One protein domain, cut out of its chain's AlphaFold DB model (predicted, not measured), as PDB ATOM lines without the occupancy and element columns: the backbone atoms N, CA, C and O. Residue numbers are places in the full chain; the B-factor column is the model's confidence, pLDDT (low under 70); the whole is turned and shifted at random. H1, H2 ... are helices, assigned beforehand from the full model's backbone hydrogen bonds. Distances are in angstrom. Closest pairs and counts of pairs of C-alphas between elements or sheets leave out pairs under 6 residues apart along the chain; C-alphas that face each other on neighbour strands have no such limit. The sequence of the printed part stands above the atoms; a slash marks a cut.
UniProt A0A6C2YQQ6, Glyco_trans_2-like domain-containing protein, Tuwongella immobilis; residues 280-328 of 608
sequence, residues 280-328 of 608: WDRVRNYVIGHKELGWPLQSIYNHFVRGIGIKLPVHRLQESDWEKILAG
ATOM      1  N   TRP A 280      30.667  55.293 350.754       89.06
ATOM      2  CA  TRP A 280      30.391  55.359 352.196       89.06
ATOM      3  C   TRP A 280      29.851  56.726 352.633       89.06
ATOM      4  O   TRP A 280      28.765  56.799 353.207       89.06
ATOM      5  N   ASP A 281      30.583  57.803 352.328       89.06
ATOM      6  CA  ASP A 281      30.198  59.174 352.687       89.06
ATOM      7  C   ASP A 281      28.820  59.518 352.124       89.06
ATOM      8  O   ASP A 281      27.952  60.032 352.828       89.06
ATOM      9  N   ARG A 282      28.581  59.123 350.874       91.31
ATOM     10  CA  ARG A 282      27.315  59.348 350.191       91.31
ATOM     11  C   ARG A 282      26.145  58.612 350.838       91.31
ATOM     12  O   ARG A 282      25.107  59.215 351.107       91.31
ATOM     13  N   VAL A 283      26.295  57.312 351.107       94.12
ATOM     14  CA  VAL A 283      25.256  56.518 351.784       94.12
ATOM     15  C   VAL A 283      24.993  57.080 353.175       94.12
ATOM     16  O   VAL A 283      23.834  57.233 353.561       94.12
ATOM     17  N   ARG A 284      26.048  57.448 353.908       94.31
ATOM     18  CA  ARG A 284      25.935  58.074 355.225       94.31
ATOM     19  C   ARG A 284      25.150  59.386 355.156       94.31
ATOM     20  O   ARG A 284      24.223  59.556 355.945       94.31
ATOM     21  N   ASN A 285      25.449  60.271 354.204       95.44
ATOM     22  CA  ASN A 285      24.702  61.517 354.008       95.44
ATOM     23  C   ASN A 285      23.229  61.251 353.690       95.44
ATOM     24  O   ASN A 285      22.355  61.855 354.309       95.44
ATOM     25  N   TYR A 286      22.925  60.301 352.796       96.69
ATOM     26  CA  TYR A 286      21.540  59.920 352.515       96.69
ATOM     27  C   TYR A 286      20.821  59.388 353.757       96.69
ATOM     28  O   TYR A 286      19.680  59.771 354.000       96.69
ATOM     29  N   VAL A 287      21.471  58.547 354.568       97.06
ATOM     30  CA  VAL A 287      20.886  58.027 355.815       97.06
ATOM     31  C   VAL A 287      20.598  59.162 356.797       97.06
ATOM     32  O   VAL A 287      19.499  59.212 357.348       97.06
ATOM     33  N   ILE A 288      21.542  60.083 356.999       96.44
ATOM     34  CA  ILE A 288      21.373  61.237 357.895       96.44
ATOM     35  C   ILE A 288      20.247  62.140 357.388       96.44
ATOM     36  O   ILE A 288      19.316  62.437 358.135       96.44
ATOM     37  N   GLY A 289      20.283  62.510 356.107       97.25
ATOM     38  CA  GLY A 289      19.280  63.372 355.494       97.25
ATOM     39  C   GLY A 289      17.883  62.753 355.517       97.25
ATOM     40  O   GLY A 289      16.917  63.430 355.856       97.25
ATOM     41  N   HIS A 290      17.756  61.453 355.229       97.56
ATOM     42  CA  HIS A 290      16.474  60.756 355.321       97.56
ATOM     43  C   HIS A 290      15.973  60.667 356.763       97.56
ATOM     44  O   HIS A 290      14.784  60.876 356.982       97.56
ATOM     45  N   LYS A 291      16.844  60.399 357.746       96.94
ATOM     46  CA  LYS A 291      16.459  60.402 359.167       96.94
ATOM     47  C   LYS A 291      15.960  61.783 359.603       96.94
ATOM     48  O   LYS A 291      14.884  61.862 360.188       96.94
ATOM     49  N   GLU A 292      16.679  62.854 359.267       97.38
ATOM     50  CA  GLU A 292      16.269  64.234 359.574       97.38
ATOM     51  C   GLU A 292      14.929  64.592 358.914       97.38
ATOM     52  O   GLU A 292      14.059  65.195 359.539       97.38
ATOM     53  N   LEU A 293      14.724  64.173 357.662       97.12
ATOM     54  CA  LEU A 293      13.487  64.423 356.921       97.12
ATOM     55  C   LEU A 293      12.364  63.416 357.233       97.12
ATOM     56  O   LEU A 293      11.259  63.562 356.705       97.12
ATOM     57  N   GLY A 294      12.590  62.392 358.057       96.50
ATOM     58  CA  GLY A 294      11.613  61.320 358.285       96.50
ATOM     59  C   GLY A 294      11.264  60.519 357.020       96.50
ATOM     60  O   GLY A 294      10.164  59.984 356.901       96.50
ATOM     61  N   TRP A 295      12.168  60.460 356.041       95.88
ATOM     62  CA  TRP A 295      12.013  59.651 354.835       95.88
ATOM     63  C   TRP A 295      12.452  58.199 355.067       95.88
ATOM     64  O   TRP A 295      13.371  57.933 355.844       95.88
ATOM     65  N   PRO A 296      11.848  57.229 354.358       94.56
ATOM     66  CA  PRO A 296      12.192  55.826 354.532       94.56
ATOM     67  C   PRO A 296      13.615  55.529 354.041       94.56
ATOM     68  O   PRO A 296      14.011  55.913 352.934       94.56
ATOM     69  N   LEU A 297      14.360  54.763 354.840       96.31
ATOM     70  CA  LEU A 297      15.710  54.296 354.498       96.31
ATOM     71  C   LEU A 297      15.704  53.149 353.479       96.31
ATOM     72  O   LEU A 297      16.713  52.904 352.825       96.31
ATOM     73  N   GLN A 298      14.560  52.478 353.295       94.25
ATOM     74  CA  GLN A 298      14.433  51.316 352.410       94.25
ATOM     75  C   GLN A 298      14.876  51.612 350.974       94.25
ATOM     76  O   GLN A 298      15.461  50.755 350.321       94.25
ATOM     77  N   SER A 299      14.610  52.821 350.476       90.62
ATOM     78  CA  SER A 299      15.015  53.212 349.123       90.62
ATOM     79  C   SER A 299      16.539  53.309 348.974       90.62
ATOM     80  O   SER A 299      17.072  52.876 347.958       90.62
ATOM     81  N   ILE A 300      17.240  53.769 350.018       94.44
ATOM     82  CA  ILE A 300      18.706  53.805 350.079       94.44
ATOM     83  C   ILE A 300      19.248  52.374 350.120       94.44
ATOM     84  O   ILE A 300      20.113  52.025 349.323       94.44
ATOM     85  N   TYR A 301      18.703  51.524 350.999       92.94
ATOM     86  CA  TYR A 301      19.103  50.116 351.107       92.94
ATOM     87  C   TYR A 301      18.895  49.361 349.784       92.94
ATOM     88  O   TYR A 301      19.771  48.635 349.319       92.94
ATOM     89  N   ASN A 302      17.752  49.564 349.129       86.25
ATOM     90  CA  ASN A 302      17.455  48.962 347.832       86.25
ATOM     91  C   ASN A 302      18.477  49.364 346.762       86.25
ATOM     92  O   ASN A 302      18.937  48.509 346.007       86.25
ATOM     93  N   HIS A 303      18.849  50.643 346.709       89.50
ATOM     94  CA  HIS A 303      19.832  51.119 345.743       89.50
ATOM     95  C   HIS A 303      21.232  50.607 346.075       89.50
ATOM     96  O   HIS A 303      21.812  49.851 345.304       89.50
ATOM     97  N   PHE A 304      21.753  50.943 347.254       90.00
ATOM     98  CA  PHE A 304      23.156  50.714 347.587       90.00
ATOM     99  C   PHE A 304      23.463  49.292 348.057       90.00
ATOM    100  O   PHE A 304      24.552  48.812 347.786       90.00
ATOM    101  N   VAL A 305      22.544  48.581 348.714       86.06
ATOM    102  CA  VAL A 305      22.810  47.219 349.227       86.06
ATOM    103  C   VAL A 305      22.282  46.152 348.271       86.06
ATOM    104  O   VAL A 305      22.999  45.212 347.908       86.06
ATOM    105  N   ARG A 306      21.039  46.309 347.792       81.81
ATOM    106  CA  ARG A 306      20.451  45.378 346.808       81.81
ATOM    107  C   ARG A 306      20.891  45.645 345.366       81.81
ATOM    108  O   ARG A 306      20.685  44.775 344.527       81.81
ATOM    109  N   GLY A 307      21.509  46.792 345.079       78.94
ATOM    110  CA  GLY A 307      22.019  47.128 343.746       78.94
ATOM    111  C   GLY A 307      20.941  47.551 342.742       78.94
ATOM    112  O   GLY A 307      21.183  47.518 341.539       78.94
ATOM    113  N   ILE A 308      19.740  47.924 343.195       74.19
ATOM    114  CA  ILE A 308      18.644  48.316 342.296       74.19
ATOM    115  C   ILE A 308      18.960  49.686 341.690       74.19
ATOM    116  O   ILE A 308      18.890  50.679 342.396       74.19
ATOM    117  N   GLY A 309      19.239  49.749 340.384       65.31
ATOM    118  CA  GLY A 309      19.555  51.007 339.683       65.31
ATOM    119  C   GLY A 309      21.051  51.341 339.605       65.31
ATOM    120  O   GLY A 309      21.417  52.447 339.201       65.31
ATOM    121  N   ILE A 310      21.918  50.395 339.972       68.31
ATOM    122  CA  ILE A 310      23.377  50.496 339.871       68.31
ATOM    123  C   ILE A 310      23.860  49.575 338.747       68.31
ATOM    124  O   ILE A 310      23.537  48.390 338.760       68.31
ATOM    125  N   LYS A 311      24.646  50.094 337.794       52.28
ATOM    126  CA  LYS A 311      25.248  49.266 336.733       52.28
ATOM    127  C   LYS A 311      26.635  48.730 337.086       52.28
ATOM    128  O   LYS A 311      27.059  47.749 336.489       52.28
ATOM    129  N   LEU A 312      27.337  49.359 338.035       51.34
ATOM    130  CA  LEU A 312      28.719  49.021 338.400       51.34
ATOM    131  C   LEU A 312      28.853  48.607 339.880       51.34
ATOM    132  O   LEU A 312      28.347  49.316 340.753       51.34
ATOM    133  N   PRO A 313      29.614  47.545 340.219       51.94
ATOM    134  CA  PRO A 313      29.770  47.068 341.602       51.94
ATOM    135  C   PRO A 313      30.344  48.104 342.578       51.94
ATOM    136  O   PRO A 313      30.116  48.012 343.780       51.94
ATOM    137  N   VAL A 314      31.062  49.113 342.073       54.38
ATOM    138  CA  VAL A 314      31.750  50.152 342.866       54.38
ATOM    139  C   VAL A 314      30.812  51.013 343.720       54.38
ATOM    140  O   VAL A 314      31.245  51.649 344.684       54.38
ATOM    141  N   HIS A 315      29.522  51.037 343.389       62.03
ATOM    142  CA  HIS A 315      28.508  51.748 344.164       62.03
ATOM    143  C   HIS A 315      27.747  50.840 345.134       62.03
ATOM    144  O   HIS A 315      26.922  51.340 345.893       62.03
ATOM    145  N   ARG A 316      28.010  49.527 345.141       75.06
ATOM    146  CA  ARG A 316      27.323  48.589 346.027       75.06
ATOM    147  C   ARG A 316      28.012  48.515 347.387       75.06
ATOM    148  O   ARG A 316      29.225  48.350 347.484       75.06
ATOM    149  N   LEU A 317      27.216  48.610 348.441       81.75
ATOM    150  CA  LEU A 317      27.618  48.479 349.831       81.75
ATOM    151  C   LEU A 317      27.309  47.059 350.324       81.75
ATOM    152  O   LEU A 317      26.253  46.506 350.013       81.75
ATOM    153  N   GLN A 318      28.217  46.468 351.100       84.69
ATOM    154  CA  GLN A 318      27.958  45.194 351.773       84.69
ATOM    155  C   GLN A 318      26.926  45.384 352.894       84.69
ATOM    156  O   GLN A 318      26.848  46.456 353.495       84.69
ATOM    157  N   GLU A 319      26.163  44.336 353.227       87.25
ATOM    158  CA  GLU A 319      25.190  44.398 354.334       87.25
ATOM    159  C   GLU A 319      25.852  44.767 355.667       87.25
ATOM    160  O   GLU A 319      25.325  45.574 356.425       87.25
ATOM    161  N   SER A 320      27.052  44.247 355.926       87.06
ATOM    162  CA  SER A 320      27.803  44.575 357.139       87.06
ATOM    163  C   SER A 320      28.183  46.055 357.222       87.06
ATOM    164  O   SER A 320      28.194  46.621 358.311       87.06
ATOM    165  N   ASP A 321      28.474  46.702 356.095       87.94
ATOM    166  CA  ASP A 321      28.793  48.130 356.048       87.94
ATOM    167  C   ASP A 321      27.536  48.995 356.192       87.94
ATOM    168  O   ASP A 321      27.580  50.036 356.845       87.94
ATOM    169  N   TRP A 322      26.394  48.534 355.674       92.50
ATOM    170  CA  TRP A 322      25.097  49.166 355.919       92.50
ATOM    171  C   TRP A 322      24.764  49.233 357.415       92.50
ATOM    172  O   TRP A 322      24.446  50.311 357.922       92.50
ATOM    173  N   GLU A 323      24.913  48.122 358.140       92.00
ATOM    174  CA  GLU A 323      24.663  48.081 359.588       92.00
ATOM    175  C   GLU A 323      25.595  49.022 360.367       92.00
ATOM    176  O   GLU A 323      25.161  49.728 361.281       92.00
ATOM    177  N   LYS A 324      26.869  49.119 359.967       91.06
ATOM    178  CA  LYS A 324      27.822  50.066 360.572       91.06
ATOM    179  C   LYS A 324      27.411  51.523 360.348       91.06
ATOM    180  O   LYS A 324      27.477  52.318 361.287       91.06
ATOM    181  N   ILE A 325      26.963  51.879 359.138       91.75
ATOM    182  CA  ILE A 325      26.453  53.228 358.841       91.75
ATOM    183  C   ILE A 325      25.211  53.526 359.688       91.75
ATOM    184  O   ILE A 325      25.101  54.615 360.253       91.75
ATOM    185  N   LEU A 326      24.286  52.567 359.823       92.88
ATOM    186  CA  LEU A 326      23.098  52.740 360.662       92.88
ATOM    187  C   LEU A 326      23.444  52.962 362.137       92.88
ATOM    188  O   LEU A 326      22.798  53.798 362.777       92.88
ATOM    189  N   ALA A 327      24.476  52.274 362.630       90.50
ATOM    190  CA  ALA A 327      25.039  52.436 363.968       90.50
ATOM    191  C   ALA A 327      25.859  53.731 364.148       90.50
ATOM    192  O   ALA A 327      26.391  53.970 365.230       90.50
ATOM    193  N   GLY A 328      25.970  54.572 363.113       85.75
ATOM    194  CA  GLY A 328      26.673  55.853 363.179       85.75
ATOM    195  C   GLY A 328      28.196  55.729 363.197       85.75
ATOM    196  O   GLY A 328      28.876  56.679 363.583       85.75
TER     197      GLY A 328
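What this domain is: This is residues 280 to 328 of the 608 residues of the protein "Glyco_trans_2-like domain-containing protein" of Tuwongella immobilis (UniProt A0A6C2YQQ6). What shape does the model make? A long helix, H1, and a shorter one, H2, fold back side by side as a helical hairpin, and a third, H3, packs slantwise on H1, the three centres making a triangle. The long loop of residues 305 to 318 joins H2 to H3 and reaches one end of the long axis. What is it made of? The printed part has 49 residues with three named helices, in the order H1, H2, H3, and no named strand, and its class is all helix. It is compact, with a radius of gyration of the C-alphas of 10.2 A, and only just elongated, spanning 29 by 19 by 15 A.

Where its parts are: Where is the longest helix? H1, residues 280 to 293, begins at C-alpha 280 (30.391, 55.359, 352.196) and is 19.8 A long. Where are the others? H2 is residues 298 to 304, 10.0 A long. H3 is residues 319 to 326, 10.7 A long, ending at C-alpha 326 (23.098, 52.740, 360.662).

How they stand to each other: What does H1 touch? With residues 283 to 287 alone it touches H2, closest at the C-alphas of Tyr 286 and Ile 300, 7.2 A apart; this hairpin has a shallow tilt of 13 degrees, opposite ways. With the same residues alone it touches H3, closest at the C-alphas of Arg 284 and Ile 325, 6.1 A apart, at a steep tilt of 49 degrees, the same way. How do H2 and H3 stand? They are close but not clearly touching; their closest C-alphas, of Tyr 301 and Trp 322, are 7.7 A apart. Are the helix backbones complete? In H1, H2 and H3 every O i to N i+4 pair is within hydrogen-bond range.

The domain as a whole: How far does it reach? The two C-alphas farthest apart, of Gly 294 and Leu 312, are 29.0 A apart. How are the helices linked? The printed part has no cut; the link from H1 to H2 is tight, and that from H2 to H3 is long. Where is confidence low? Residues 309 to 315 have pLDDT under 70, against a mean of 86.1 for the printed part.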